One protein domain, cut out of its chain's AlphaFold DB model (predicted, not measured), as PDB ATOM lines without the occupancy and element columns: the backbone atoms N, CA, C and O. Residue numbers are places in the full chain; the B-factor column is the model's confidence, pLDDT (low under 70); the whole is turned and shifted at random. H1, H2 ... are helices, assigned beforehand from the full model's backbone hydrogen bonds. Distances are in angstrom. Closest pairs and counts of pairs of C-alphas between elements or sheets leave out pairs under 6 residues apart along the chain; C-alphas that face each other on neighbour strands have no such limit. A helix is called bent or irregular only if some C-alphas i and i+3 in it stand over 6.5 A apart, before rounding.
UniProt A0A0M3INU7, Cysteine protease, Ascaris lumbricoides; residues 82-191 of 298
ATOM      1  N   ALA A  82      15.684  83.083  33.837       89.69
ATOM      2  CA  ALA A  82      15.330  83.370  35.227       89.69
ATOM      3  C   ALA A  82      16.117  82.483  36.208       89.69
ATOM      4  O   ALA A  82      16.653  82.976  37.203       89.69
ATOM      5  N   PHE A  83      16.264  81.191  35.896       92.12
ATOM      6  CA  PHE A  83      17.102  80.282  36.677       92.12
ATOM      7  C   PHE A  83      18.585  80.685  36.642       92.12
ATOM      8  O   PHE A  83      19.239  80.678  37.682       92.12
ATOM      9  N   ASN A  84      19.114  81.102  35.487       92.88
ATOM     10  CA  ASN A  84      20.495  81.579  35.375       92.88
ATOM     11  C   ASN A  84      20.742  82.860  36.196       92.88
ATOM     12  O   ASN A  84      21.798  83.021  36.806       92.88
ATOM     13  N   LEU A  85      19.758  83.765  36.262       89.44
ATOM     14  CA  LEU A  85      19.815  84.942  37.129       89.44
ATOM     15  C   LEU A  85      19.830  84.553  38.613       89.44
ATOM     16  O   LEU A  85      20.653  85.062  39.371       89.44
ATOM     17  N   PHE A  86      18.965  83.628  39.034       91.62
ATOM     18  CA  PHE A  86      18.996  83.095  40.398       91.62
ATOM     19  C   PHE A  86      20.346  82.429  40.718       91.62
ATOM     20  O   PHE A  86      20.926  82.669  41.780       91.62
ATOM     21  N   GLY A  87      20.891  81.671  39.765       92.00
ATOM     22  CA  GLY A  87      22.210  81.052  39.858       92.00
ATOM     23  C   GLY A  87      23.333  82.058  40.122       92.00
ATOM     24  O   GLY A  87      24.222  81.768  40.919       92.00
ATOM     25  N   PHE A  88      23.276  83.266  39.549       90.94
ATOM     26  CA  PHE A  88      24.254  84.325  39.834       90.94
ATOM     27  C   PHE A  88      24.241  84.775  41.299       90.94
ATOM     28  O   PHE A  88      25.300  84.874  41.926       90.94
ATOM     29  N   PHE A  89      23.055  85.017  41.862       86.69
ATOM     30  CA  PHE A  89      22.918  85.384  43.276       86.69
ATOM     31  C   PHE A  89      23.407  84.259  44.189       86.69
ATOM     32  O   PHE A  89      24.099  84.523  45.174       86.69
ATOM     33  N   TRP A  90      23.095  83.010  43.837       92.38
ATOM     34  CA  TRP A  90      23.551  81.836  44.573       92.38
ATOM     35  C   TRP A  90      25.071  81.689  44.562       92.38
ATOM     36  O   TRP A  90      25.681  81.631  45.630       92.38
ATOM     37  N   MET A  91      25.691  81.726  43.382       92.94
ATOM     38  CA  MET A  91      27.144  81.630  43.246       92.94
ATOM     39  C   MET A  91      27.865  82.779  43.952       92.94
ATOM     40  O   MET A  91      28.878  82.547  44.605       92.94
ATOM     41  N   SER A  92      27.331  84.000  43.890       86.38
ATOM     42  CA  SER A  92      27.923  85.154  44.578       86.38
ATOM     43  C   SER A  92      27.937  84.955  46.097       86.38
ATOM     44  O   SER A  92      28.988  85.064  46.720       86.38
ATOM     45  N   CYS A  93      26.801  84.570  46.695       88.38
ATOM     46  CA  CYS A  93      26.729  84.258  48.128       88.38
ATOM     47  C   CYS A  93      27.613  83.065  48.515       88.38
ATOM     48  O   CYS A  93      28.184  83.043  49.603       88.38
ATOM     49  N   PHE A  94      27.726  82.067  47.640       92.31
ATOM     50  CA  PHE A  94      28.570  80.901  47.868       92.31
ATOM     51  C   PHE A  94      30.056  81.268  47.929       92.31
ATOM     52  O   PHE A  94      30.758  80.828  48.839       92.31
ATOM     53  N   VAL A  95      30.535  82.092  46.989       89.56
ATOM     54  CA  VAL A  95      31.936  82.536  46.969       89.56
ATOM     55  C   VAL A  95      32.251  83.401  48.191       89.56
ATOM     56  O   VAL A  95      33.301  83.193  48.801       89.56
ATOM     57  N   SER A  96      31.354  84.313  48.594       85.50
ATOM     58  CA  SER A  96      31.524  85.097  49.829       85.50
ATOM     59  C   SER A  96      31.596  84.191  51.065       85.50
ATOM     60  O   SER A  96      32.599  84.207  51.772       85.50
ATOM     61  N   GLY A  97      30.631  83.282  51.246       86.56
ATOM     62  CA  GLY A  97      30.619  82.384  52.407       86.56
ATOM     63  C   GLY A  97      31.820  81.428  52.465       86.56
ATOM     64  O   GLY A  97      32.316  81.101  53.546       86.56
ATOM     65  N   LEU A  98      32.346  80.997  51.312       89.25
ATOM     66  CA  LEU A  98      33.588  80.224  51.253       89.25
ATOM     67  C   LEU A  98      34.802  81.054  51.691       89.25
ATOM     68  O   LEU A  98      35.705  80.519  52.347       89.25
ATOM     69  N   ALA A  99      34.834  82.340  51.339       87.69
ATOM     70  CA  ALA A  99      35.888  83.249  51.760       87.69
ATOM     71  C   ALA A  99      35.850  83.462  53.283       87.69
ATOM     72  O   ALA A  99      36.862  83.237  53.953       87.69
ATOM     73  N   ASP A 100      34.681  83.766  53.843       85.00
ATOM     74  CA  ASP A 100      34.526  84.030  55.278       85.00
ATOM     75  C   ASP A 100      34.847  82.793  56.124       85.00
ATOM     76  O   ASP A 100      35.624  82.868  57.081       85.00
ATOM     77  N   MET A 101      34.377  81.611  55.707       88.94
ATOM     78  CA  MET A 101      34.723  80.345  56.364       88.94
ATOM     79  C   MET A 101      36.232  80.064  56.318       88.94
ATOM     80  O   MET A 101      36.832  79.620  57.302       88.94
ATOM     81  N   THR A 102      36.875  80.329  55.179       89.69
ATOM     82  CA  THR A 102      38.321  80.131  55.029       89.69
ATOM     83  C   THR A 102      39.107  81.051  55.959       89.69
ATOM     84  O   THR A 102      40.068  80.603  56.600       89.69
ATOM     85  N   LEU A 103      38.709  82.322  56.034       86.19
ATOM     86  CA  LEU A 103      39.348  83.330  56.867       86.19
ATOM     87  C   LEU A 103      39.178  82.995  58.354       86.19
ATOM     88  O   LEU A 103      40.165  82.951  59.093       86.19
ATOM     89  N   ALA A 104      37.955  82.644  58.765       87.81
ATOM     90  CA  ALA A 104      37.649  82.192  60.116       87.81
ATOM     91  C   ALA A 104      38.491  80.965  60.507       87.81
ATOM     92  O   ALA A 104      39.102  80.944  61.576       87.81
ATOM     93  N   GLY A 105      38.617  79.972  59.620       86.94
ATOM     94  CA  GLY A 105      39.443  78.786  59.861       86.94
ATOM     95  C   GLY A 105      40.945  79.085  59.971       86.94
ATOM     96  O   GLY A 105      41.646  78.463  60.780       86.94
ATOM     97  N   ALA A 106      41.449  80.063  59.210       87.25
ATOM     98  CA  ALA A 106      42.844  80.488  59.271       87.25
ATOM     99  C   ALA A 106      43.149  81.227  60.583       87.25
ATOM    100  O   ALA A 106      44.146  80.915  61.241       87.25
ATOM    101  N   PHE A 107      42.273  82.148  61.004       85.81
ATOM    102  CA  PHE A 107      42.412  82.857  62.278       85.81
ATOM    103  C   PHE A 107      42.231  81.937  63.479       85.81
ATOM    104  O   PHE A 107      43.033  82.005  64.407       85.81
ATOM    105  N   ALA A 108      41.262  81.020  63.444       86.19
ATOM    106  CA  ALA A 108      41.077  80.035  64.503       86.19
ATOM    107  C   ALA A 108      42.330  79.162  64.681       86.19
ATOM    108  O   ALA A 108      42.797  78.970  65.802       86.19
ATOM    109  N   SER A 109      42.930  78.696  63.579       83.81
ATOM    110  CA  SER A 109      44.153  77.879  63.627       83.81
ATOM    111  C   SER A 109      45.358  78.638  64.201       83.81
ATOM    112  O   SER A 109      46.248  78.022  64.776       83.81
ATOM    113  N   TYR A 110      45.396  79.967  64.061       83.75
ATOM    114  CA  TYR A 110      46.447  80.810  64.635       83.75
ATOM    115  C   TYR A 110      46.179  81.172  66.106       83.75
ATOM    116  O   TYR A 110      47.069  81.052  66.948       83.75
ATOM    117  N   TYR A 111      44.954  81.602  66.424       80.88
ATOM    118  CA  TYR A 111      44.553  82.046  67.759       80.88
ATOM    119  C   TYR A 111      44.686  80.918  68.791       80.88
ATOM    120  O   TYR A 111      45.283  81.114  69.850       80.88
ATOM    121  N   TRP A 112      44.213  79.718  68.437       84.19
ATOM    122  CA  TRP A 112      44.184  78.546  69.316       84.19
ATOM    123  C   TRP A 112      45.479  77.715  69.323       84.19
ATOM    124  O   TRP A 112      45.539  76.688  69.995       84.19
ATOM    125  N   ALA A 113      46.538  78.140  68.630       84.00
ATOM    126  CA  ALA A 113      47.848  77.495  68.732       84.00
ATOM    127  C   ALA A 113      48.480  77.821  70.097       84.00
ATOM    128  O   ALA A 113      48.811  78.974  70.349       84.00
ATOM    129  N   LEU A 114      48.653  76.858  71.005       81.12
ATOM    130  CA  LEU A 114      49.176  77.143  72.352       81.12
ATOM    131  C   LEU A 114      50.687  77.426  72.335       81.12
ATOM    132  O   LEU A 114      51.120  78.408  72.938       81.12
ATOM    133  N   ASN A 115      51.475  76.657  71.573       79.62
ATOM    134  CA  ASN A 115      52.927  76.827  71.489       79.62
ATOM    135  C   ASN A 115      53.347  77.411  70.132       79.62
ATOM    136  O   ASN A 115      53.567  76.703  69.144       79.62
ATOM    137  N   LYS A 116      53.513  78.735  70.081       82.81
ATOM    138  CA  LYS A 116      54.081  79.423  68.913       82.81
ATOM    139  C   LYS A 116      55.619  79.282  68.934       82.81
ATOM    140  O   LYS A 116      56.197  79.520  69.993       82.81
ATOM    141  N   PRO A 117      56.312  78.917  67.830       75.31
ATOM    142  CA  PRO A 117      55.831  78.734  66.453       75.31
ATOM    143  C   PRO A 117      55.599  77.268  66.024       75.31
ATOM    144  O   PRO A 117      55.344  77.024  64.850       75.31
ATOM    145  N   LYS A 118      55.714  76.280  66.921       74.62
ATOM    146  CA  LYS A 118      55.654  74.854  66.544       74.62
ATOM    147  C   LYS A 118      54.268  74.415  66.052       74.62
ATOM    148  O   LYS A 118      54.187  73.592  65.145       74.62
ATOM    149  N   ASP A 119      53.206  75.005  66.599       77.00
ATOM    150  CA  ASP A 119      51.820  74.600  66.322       77.00
ATOM    151  C   ASP A 119      51.158  75.394  65.175       77.00
ATOM    152  O   ASP A 119      50.029  75.093  64.781       77.00
ATOM    153  N   VAL A 120      51.834  76.409  64.615       79.25
ATOM    154  CA  VAL A 120      51.292  77.212  63.507       79.25
ATOM    155  C   VAL A 120      51.730  76.637  62.154       79.25
ATOM    156  O   VAL A 120      52.926  76.571  61.867       79.25
ATOM    157  N   PRO A 121      50.797  76.223  61.277       74.31
ATOM    158  CA  PRO A 121      51.162  75.734  59.952       74.31
ATOM    159  C   PRO A 121      51.802  76.860  59.127       74.31
ATOM    160  O   PRO A 121      51.316  77.989  59.137       74.31
ATOM    161  N   SER A 122      52.840  76.546  58.346       73.88
ATOM    162  CA  SER A 122      53.569  77.525  57.515       73.88
ATOM    163  C   SER A 122      52.687  78.224  56.465       73.88
ATOM    164  O   SER A 122      52.985  79.341  56.048       73.88
ATOM    165  N   PHE A 123      51.568  77.596  56.076       81.06
ATOM    166  CA  PHE A 123      50.547  78.144  55.174       81.06
ATOM    167  C   PHE A 123      49.134  77.953  55.760       81.06
ATOM    168  O   PHE A 123      48.411  77.039  55.350       81.06
ATOM    169  N   PRO A 124      48.709  78.797  56.718       83.12
ATOM    170  CA  PRO A 124      47.444  78.605  57.430       83.12
ATOM    171  C   PRO A 124      46.224  78.725  56.510       83.12
ATOM    172  O   PRO A 124      45.263  77.977  56.664       83.12
ATOM    173  N   ILE A 125      46.286  79.597  55.501       84.88
ATOM    174  CA  ILE A 125      45.166  79.852  54.586       84.88
ATOM    175  C   ILE A 125      44.949  78.696  53.619       84.88
ATOM    176  O   ILE A 125      43.836  78.201  53.528       84.88
ATOM    177  N   ILE A 126      45.995  78.205  52.949       85.94
ATOM    178  CA  ILE A 126      45.867  77.084  52.000       85.94
ATOM    179  C   ILE A 126      45.316  75.844  52.717       85.94
ATOM    180  O   ILE A 126      44.427  75.160  52.211       85.94
ATOM    181  N   ARG A 127      45.790  75.589  53.942       85.94
ATOM    182  CA  ARG A 127      45.293  74.486  54.768       85.94
ATOM    183  C   ARG A 127      43.848  74.703  55.231       85.94
ATOM    184  O   ARG A 127      43.093  73.734  55.305       85.94
ATOM    185  N   SER A 128      43.459  75.948  55.515       89.06
ATOM    186  CA  SER A 128      42.076  76.325  55.835       89.06
ATOM    187  C   SER A 128      41.142  76.144  54.633       89.06
ATOM    188  O   SER A 128      40.114  75.489  54.774       89.06
ATOM    189  N   ILE A 129      41.542  76.585  53.433       89.06
ATOM    190  CA  ILE A 129      40.810  76.362  52.171       89.06
ATOM    191  C   ILE A 129      40.592  74.867  51.947       89.06
ATOM    192  O   ILE A 129      39.470  74.431  51.703       89.06
ATOM    193  N   GLY A 130      41.648  74.057  52.078       88.19
ATOM    194  CA  GLY A 130      41.548  72.607  51.900       88.19
ATOM    195  C   GLY A 130      40.551  71.957  52.864       88.19
ATOM    196  O   GLY A 130      39.801  71.064  52.470       88.19
ATOM    197  N   ARG A 131      40.486  72.432  54.115       89.88
ATOM    198  CA  ARG A 131      39.479  71.990  55.093       89.88
ATOM    199  C   ARG A 131      38.075  72.488  54.744       89.88
ATOM    200  O   ARG A 131      37.138  71.699  54.810       89.88
ATOM    201  N   ALA A 132      37.931  73.754  54.355       90.31
ATOM    202  CA  ALA A 132      36.652  74.346  53.974       90.31
ATOM    203  C   ALA A 132      36.035  73.614  52.772       90.31
ATOM    204  O   ALA A 132      34.881  73.198  52.832       90.31
ATOM    205  N   ILE A 133      36.830  73.349  51.731       90.69
ATOM    206  CA  ILE A 133      36.383  72.629  50.534       90.69
ATOM    207  C   ILE A 133      36.066  71.162  50.840       90.69
ATOM    208  O   ILE A 133      35.095  70.623  50.322       90.69
ATOM    209  N   ARG A 134      36.860  70.488  51.681       92.81
ATOM    210  CA  ARG A 134      36.646  69.058  51.944       92.81
ATOM    211  C   ARG A 134      35.472  68.778  52.880       92.81
ATOM    212  O   ARG A 134      34.806  67.764  52.701       92.81
ATOM    213  N   TYR A 135      35.244  69.634  53.876       91.94
ATOM    214  CA  TYR A 135      34.308  69.340  54.968       91.94
ATOM    215  C   TYR A 135      33.113  70.294  55.052       91.94
ATOM    216  O   TYR A 135      32.064  69.890  55.541       91.94
ATOM    217  N   HIS A 136      33.238  71.535  54.576       92.25
ATOM    218  CA  HIS A 136      32.217  72.575  54.778       92.25
ATOM    219  C   HIS A 136      31.533  73.036  53.485       92.25
ATOM    220  O   HIS A 136      30.595  73.830  53.541       92.25
ATOM    221  N   LEU A 137      31.938  72.514  52.323       93.62
ATOM    222  CA  LEU A 137      31.399  72.925  51.025       93.62
ATOM    223  C   LEU A 137      29.874  72.761  50.941       93.62
ATOM    224  O   LEU A 137      29.190  73.663  50.469       93.62
ATOM    225  N   GLY A 138      29.335  71.650  51.455       93.44
ATOM    226  CA  GLY A 138      27.893  71.381  51.445       93.44
ATOM    227  C   GLY A 138      27.092  72.331  52.339       93.44
ATOM    228  O   GLY A 138      26.072  72.865  51.912       93.44
ATOM    229  N   THR A 139      27.577  72.610  53.553       92.75
ATOM    230  CA  THR A 139      26.922  73.568  54.461       92.75
ATOM    231  C   THR A 139      26.968  74.992  53.912       92.75
ATOM    232  O   THR A 139      25.980  75.711  54.018       92.75
ATOM    233  N   ILE A 140      28.072  75.379  53.262       92.19
ATOM    234  CA  ILE A 140      28.208  76.688  52.607       92.19
ATOM    235  C   ILE A 140      27.274  76.772  51.391       92.19
ATOM    236  O   ILE A 140      26.596  77.780  51.208       92.19
ATOM    237  N   ALA A 141      27.169  75.709  50.586       94.06
ATOM    238  CA  ALA A 141      26.245  75.635  49.450       94.06
ATOM    239  C   ALA A 141      24.776  75.770  49.880       94.06
ATOM    240  O   ALA A 141      24.007  76.494  49.250       94.06
ATOM    241  N   PHE A 142      24.398  75.127  50.985       92.44
ATOM    242  CA  PHE A 142      23.047  75.226  51.530       92.44
ATOM    243  C   PHE A 142      22.761  76.607  52.143       92.44
ATOM    244  O   PHE A 142      21.733  77.211  51.841       92.44
ATOM    245  N   ALA A 143      23.685  77.154  52.937       89.00
ATOM    246  CA  ALA A 143      23.535  78.487  53.522       89.00
ATOM    247  C   ALA A 143      23.439  79.579  52.443       89.00
ATOM    248  O   ALA A 143      22.565  80.445  52.492       89.00
ATOM    249  N   SER A 144      24.285  79.496  51.414       89.75
ATOM    250  CA  SER A 144      24.256  80.426  50.282       89.75
ATOM    251  C   SER A 144      22.974  80.327  49.459       89.75
ATOM    252  O   SER A 144      22.540  81.344  48.924       89.75
ATOM    253  N   LEU A 145      22.323  79.159  49.389       91.06
ATOM    254  CA  LEU A 145      21.024  79.000  48.724       91.06
ATOM    255  C   LEU A 145      19.910  79.762  49.457       91.06
ATOM    256  O   LEU A 145      19.096  80.444  48.826       91.06
ATOM    257  N   ILE A 146      19.903  79.694  50.790       87.94
ATOM    258  CA  ILE A 146      18.955  80.440  51.629       87.94
ATOM    259  C   ILE A 146      19.200  81.945  51.471       87.94
ATOM    260  O   ILE A 146      18.275  82.694  51.153       87.94
ATOM    261  N   LEU A 147      20.457  82.382  51.611       83.56
ATOM    262  CA  LEU A 147      20.839  83.788  51.454       83.56
ATOM    263  C   LEU A 147      20.506  84.324  50.057       83.56
ATOM    264  O   LEU A 147      20.011  85.443  49.929       83.56
ATOM    265  N   ALA A 148      20.733  83.538  49.005       85.19
ATOM    266  CA  ALA A 148      20.403  83.924  47.638       85.19
ATOM    267  C   ALA A 148      18.898  84.060  47.411       85.19
ATOM    268  O   ALA A 148      18.467  85.021  46.778       85.19
ATOM    269  N   THR A 149      18.094  83.162  47.983       87.00
ATOM    270  CA  THR A 149      16.627  83.257  47.930       87.00
ATOM    271  C   THR A 149      16.141  84.548  48.585       87.00
ATOM    272  O   THR A 149      15.360  85.293  47.995       87.00
ATOM    273  N   VAL A 150      16.663  84.876  49.767       84.25
ATOM    274  CA  VAL A 150      16.324  86.116  50.474       84.25
ATOM    275  C   VAL A 150      16.779  87.354  49.688       84.25
ATOM    276  O   VAL A 150      16.000  88.294  49.523       84.25
ATOM    277  N   LYS A 151      18.002  87.365  49.140       76.75
ATOM    278  CA  LYS A 151      18.507  88.477  48.310       76.75
ATOM    279  C   LYS A 151      17.706  88.664  47.023       76.75
ATOM    280  O   LYS A 151      17.421  89.803  46.656       76.75
ATOM    281  N   PHE A 152      17.299  87.578  46.373       79.81
ATOM    282  CA  PHE A 152      16.447  87.625  45.188       79.81
ATOM    283  C   PHE A 152      15.076  88.235  45.507       79.81
ATOM    284  O   PHE A 152      14.630  89.149  44.811       79.81
ATOM    285  N   LEU A 153      14.444  87.812  46.608       83.19
ATOM    286  CA  LEU A 153      13.177  88.388  47.064       83.19
ATOM    287  C   LEU A 153      13.307  89.888  47.368       83.19
ATOM    288  O   LEU A 153      12.462  90.672  46.944       83.19
ATOM    289  N   ARG A 154      14.392  90.312  48.027       75.81
ATOM    290  CA  ARG A 154      14.678  91.739  48.274       75.81
ATOM    291  C   ARG A 154      14.843  92.524  46.973       75.81
ATOM    292  O   ARG A 154      14.270  93.601  46.838       75.81
ATOM    293  N   ALA A 155      15.589  91.988  46.007       72.62
ATOM    294  CA  ALA A 155      15.773  92.625  44.704       72.62
ATOM    295  C   ALA A 155      14.436  92.801  43.963       72.62
ATOM    296  O   ALA A 155      14.171  93.873  43.418       72.62
ATOM    297  N   MET A 156      13.566  91.786  44.004       75.94
ATOM    298  CA  MET A 156      12.231  91.846  43.406       75.94
ATOM    299  C   MET A 156      11.335  92.880  44.103       75.94
ATOM    300  O   MET A 156      10.688  93.679  43.427       75.94
ATOM    301  N   LEU A 157      11.323  92.917  45.438       71.50
ATOM    302  CA  LEU A 157      10.551  93.905  46.199       71.50
ATOM    303  C   LEU A 157      11.034  95.335  45.935       71.50
ATOM    304  O   LEU A 157      10.208  96.213  45.719       71.50
ATOM    305  N   ASN A 158      12.347  95.561  45.853       66.12
ATOM    306  CA  ASN A 158      12.919  96.868  45.511       66.12
ATOM    307  C   ASN A 158      12.569  97.305  44.084       66.12
ATOM    308  O   ASN A 158      12.392  98.493  43.814       66.12
ATOM    309  N   TYR A 159      12.476  96.358  43.150       71.12
ATOM    310  CA  TYR A 159      12.033  96.654  41.792       71.12
ATOM    311  C   TYR A 159      10.559  97.075  41.760       71.12
ATOM    312  O   TYR A 159      10.212  98.063  41.109       71.12
ATOM    313  N   LEU A 160       9.701  96.364  42.500       76.81
ATOM    314  CA  LEU A 160       8.294  96.729  42.649       76.81
ATOM    315  C   LEU A 160       8.143  98.083  43.345       76.81
ATOM    316  O   LEU A 160       7.391  98.915  42.855       76.81
ATOM    317  N   ASP A 161       8.904  98.337  44.409       68.25
ATOM    318  CA  ASP A 161       8.904  99.608  45.136       68.25
ATOM    319  C   ASP A 161       9.309 100.776  44.234       68.25
ATOM    320  O   ASP A 161       8.586 101.758  44.145       68.25
ATOM    321  N   LYS A 162      10.373 100.647  43.429       68.69
ATOM    322  CA  LYS A 162      10.726 101.682  42.440       68.69
ATOM    323  C   LYS A 162       9.582 101.971  41.468       68.69
ATOM    324  O   LYS A 162       9.353 103.131  41.132       68.69
ATOM    325  N   LYS A 163       8.827 100.947  41.059       72.62
ATOM    326  CA  LYS A 163       7.676 101.090  40.155       72.62
ATOM    327  C   LYS A 163       6.417 101.627  40.853       72.62
ATOM    328  O   LYS A 163       5.597 102.270  40.204       72.62
ATOM    329  N   LEU A 164       6.276 101.386  42.158       67.50
ATOM    330  CA  LEU A 164       5.169 101.834  43.011       67.50
ATOM    331  C   LEU A 164       5.447 103.151  43.748       67.50
ATOM    332  O   LEU A 164       4.498 103.754  44.228       67.50
ATOM    333  N   SER A 165       6.688 103.640  43.786       59.25
ATOM    334  CA  SER A 165       7.083 104.902  44.441       59.25
ATOM    335  C   SER A 165       6.478 106.148  43.782       59.25
ATOM    336  O   SER A 165       6.447 107.221  44.381       59.25
ATOM    337  N   ALA A 166       5.900 105.996  42.587       58.66
ATOM    338  CA  ALA A 166       5.024 106.987  41.968       58.66
ATOM    339  C   ALA A 166       3.645 107.108  42.666       58.66
ATOM    340  O   ALA A 166       2.908 108.055  42.403       58.66
ATOM    341  N   ALA A 167       3.288 106.182  43.565       56.84
ATOM    342  CA  ALA A 167       2.041 106.155  44.326       56.84
ATOM    343  C   ALA A 167       2.312 106.208  45.847       56.84
ATOM    344  O   ALA A 167       2.975 105.342  46.415       56.84
ATOM    345  N   LYS A 168       1.767 107.220  46.538       55.84
ATOM    346  CA  LYS A 168       1.937 107.470  47.986       55.84
ATOM    347  C   LYS A 168       1.128 106.490  48.865       55.84
ATOM    348  O   LYS A 168       0.216 106.908  49.573       55.84
ATOM    349  N   ASN A 169       1.429 105.190  48.829       58.22
ATOM    350  CA  ASN A 169       0.673 104.168  49.572       58.22
ATOM    351  C   ASN A 169       1.356 103.761  50.895       58.22
ATOM    352  O   ASN A 169       2.546 103.455  50.927       58.22
ATOM    353  N   ALA A 170       0.585 103.672  51.987       57.78
ATOM    354  CA  ALA A 170       1.073 103.355  53.341       57.78
ATOM    355  C   ALA A 170       1.782 101.985  53.460       57.78
ATOM    356  O   ALA A 170       2.657 101.802  54.305       57.78
ATOM    357  N   VAL A 171       1.453 101.039  52.575       60.16
ATOM    358  CA  VAL A 171       2.070  99.702  52.511       60.16
ATOM    359  C   VAL A 171       3.536  99.771  52.065       60.16
ATOM    360  O   VAL A 171       4.362  99.034  52.597       60.16
ATOM    361  N   ALA A 172       3.893 100.700  51.168       58.19
ATOM    362  CA  ALA A 172       5.288 100.921  50.774       58.19
ATOM    363  C   ALA A 172       6.125 101.403  51.971       58.19
ATOM    364  O   ALA A 172       7.235 100.928  52.196       58.19
ATOM    365  N   LYS A 173       5.541 102.251  52.830       57.62
ATOM    366  CA  LYS A 173       6.178 102.742  54.061       57.62
ATOM    367  C   LYS A 173       6.443 101.626  55.082       57.62
ATOM    368  O   LYS A 173       7.478 101.641  55.739       57.62
ATOM    369  N   PHE A 174       5.565 100.625  55.178       60.19
ATOM    370  CA  PHE A 174       5.782  99.452  56.034       60.19
ATOM    371  C   PHE A 174       6.863  98.505  55.475       60.19
ATOM    372  O   PHE A 174       7.701  98.007  56.227       60.19
ATOM    373  N   ILE A 175       6.904  98.308  54.152       60.59
ATOM    374  CA  ILE A 175       7.949  97.515  53.478       60.59
ATOM    375  C   ILE A 175       9.330  98.192  53.593       60.59
ATOM    376  O   ILE A 175      10.344  97.514  53.735       60.59
ATOM    377  N   LEU A 176       9.392  99.526  53.628       56.03
ATOM    378  CA  LEU A 176      10.633 100.270  53.886       56.03
ATOM    379  C   LEU A 176      11.216 100.013  55.284       56.03
ATOM    380  O   LEU A 176      12.436 100.002  55.449       56.03
ATOM    381  N   ILE A 177      10.373  99.764  56.288       55.22
ATOM    382  CA  ILE A 177      10.834  99.431  57.643       55.22
ATOM    383  C   ILE A 177      11.402  98.006  57.673       55.22
ATOM    384  O   ILE A 177      12.470  97.791  58.245       55.22
ATOM    385  N   SER A 178      10.765  97.046  56.992       54.88
ATOM    386  CA  SER A 178      11.290  95.675  56.892       54.88
ATOM    387  C   SER A 178      12.552  95.571  56.024       54.88
ATOM    388  O   SER A 178      13.394  94.711  56.285       54.88
ATOM    389  N   ARG A 179      12.743  96.486  55.059       58.22
ATOM    390  CA  ARG A 179      13.997  96.678  54.302       58.22
ATOM    391  C   ARG A 179      15.185  96.956  55.232       58.22
ATOM    392  O   ARG A 179      16.244  96.363  55.056       58.22
ATOM    393  N   TYR A 180      15.005  97.796  56.253       49.06
ATOM    394  CA  TYR A 180      16.081  98.197  57.170       49.06
ATOM    395  C   TYR A 180      16.570  97.040  58.057       49.06
ATOM    396  O   TYR A 180      17.765  96.902  58.303       49.06
ATOM    397  N   THR A 181      15.672  96.153  58.489       47.38
ATOM    398  CA  THR A 181      16.022  94.969  59.301       47.38
ATOM    399  C   THR A 181      16.885  93.967  58.532       47.38
ATOM    400  O   THR A 181      17.680  93.231  59.098       47.38
ATOM    401  N   ILE A 182      16.730  93.963  57.216       49.69
ATOM    402  CA  ILE A 182      17.296  92.994  56.290       49.69
ATOM    403  C   ILE A 182      18.696  93.422  55.802       49.69
ATOM    404  O   ILE A 182      19.560  92.575  55.572       49.69
ATOM    405  N   GLU A 183      18.915  94.731  55.651       48.03
ATOM    406  CA  GLU A 183      20.191  95.346  55.256       48.03
ATOM    407  C   GLU A 183      21.206  95.330  56.412       48.03
ATOM    408  O   GLU A 183      22.394  95.096  56.193       48.03
ATOM    409  N   ASN A 184      20.728  95.453  57.655       39.16
ATOM    410  CA  ASN A 184      21.574  95.368  58.848       39.16
ATOM    411  C   ASN A 184      22.163  93.965  59.087       39.16
ATOM    412  O   ASN A 184      23.228  93.861  59.684       39.16
ATOM    413  N   GLU A 185      21.538  92.901  58.574       46.97
ATOM    414  CA  GLU A 185      22.056  91.525  58.690       46.97
ATOM    415  C   GLU A 185      23.203  91.234  57.698       46.97
ATOM    416  O   GLU A 185      23.985  90.311  57.897       46.97
ATOM    417  N   GLN A 186      23.347  92.034  56.632       37.97
ATOM    418  CA  GLN A 186      24.432  91.894  55.647       37.97
ATOM    419  C   GLN A 186      25.659  92.776  55.963       37.97
ATOM    420  O   GLN A 186      26.772  92.455  55.540       37.97
ATOM    421  N   CYS A 187      25.474  93.876  56.704       36.50
ATOM    422  CA  CYS A 187      26.565  94.761  57.132       36.50
ATOM    423  C   CYS A 187      27.521  94.108  58.144       36.50
ATOM    424  O   CYS A 187      28.653  94.567  58.277       36.50
ATOM    425  N   GLU A 188      27.123  93.021  58.810       39.38
ATOM    426  CA  GLU A 188      28.020  92.279  59.709       39.38
ATOM    427  C   GLU A 188      29.130  91.522  58.941       39.38
ATOM    428  O   GLU A 188      30.203  91.288  59.492       39.38
ATOM    429  N   GLU A 189      28.946  91.229  57.643       38.56
ATOM    430  CA  GLU A 189      29.974  90.596  56.787       38.56
ATOM    431  C   GLU A 189      30.840  91.598  56.000       38.56
ATOM    432  O   GLU A 189      31.925  91.255  55.540       38.56
ATOM    433  N   SER A 190      30.412  92.857  55.850       31.33
ATOM    434  CA  SER A 190      31.127  93.875  55.055       31.33
ATOM    435  C   SER A 190      31.661  95.029  55.912       31.33
ATOM    436  O   SER A 190      31.514  96.207  55.596       31.33
ATOM    437  N   GLY A 191      32.350  94.677  56.999       31.30
ATOM    438  CA  GLY A 191      33.178  95.602  57.769       31.30
ATOM    439  C   GLY A 191      34.411  96.032  56.974       31.30
ATOM    440  O   GLY A 191      35.455  95.383  57.017       31.30
TER     441      GLY A 191
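What this domain is: This is residues 82 to 191 of the 298 residues of the protein "Cysteine protease" of Ascaris lumbricoides (UniProt A0A0M3INU7). A long helix, H1, is crossed by a longer bent helix whose two arms, H2a and H2b, pack on different parts of it; beyond the crossing, H2b runs on to a far end where H3 folds back in a loose helical hairpin. The printed part has 110 residues with three named helices, H1, H2 and H3 in chain order, and no named strand: all helix. It is only just loose, close to extended, with a radius of gyration of the C-alphas of 19.4 A, and only just a rod, spanning 66 by 28 by 15 A.

Where its parts are: Find C-alpha 82 at (15.330, 83.370, 35.227); from there H1 runs through residues 82 to 111, 43.8 A long. H2, residues 124 to 164, was assigned as one helix by its hydrogen bonds but is bent, with C-alphas 135 and 138 7.6 A apart. Its arms are H2a, residues 124 to 135, 16.3 A, and H2b, residues 138 to 164, 38.9 A. H3, residues 170 to 183, spans 20.8 A and ends at C-alpha 183, (20.191, 95.346, 55.256).

How they stand to each other: Look first at residues 86 to 98 of H1, which touch H2b at a steep tilt of 50 degrees, opposite ways; the closest C-alphas, Trp 90 and Ala 148, are 4.9 A apart. Residues 98 to 110 of H1 touch H2a at a steep tilt of 52 degrees, closest at the C-alphas of Ala 106 and Ile 125, 5.3 A. The lines of H2a and H2b are about perpendicular, at 89 degrees. H2b and H3, a hairpin, only just touch, with 3 pairs of C-alphas within 8 A, closest at Asp 161 and Ala 172, 6.8 A. H3 is apart from H1 and H2a. Each O i to N i+4 pair is within hydrogen-bond range in H1, H2a and H2b; in H3, 8 of 10 are.

The domain as a whole: The C-alphas of Lys 118 and Ala 167, the two farthest apart, are 65.9 A from each other. The printed part has no cut; the link from H1 to H2 is long, that from H2 to H3 tight. Residues 166 to 171, of which 170 and 171 belong to H3, stand free. Look for low pLDDT, under 70, at residues 158, 161 to 162 and 164 to 191; the mean of the printed part is 76.3.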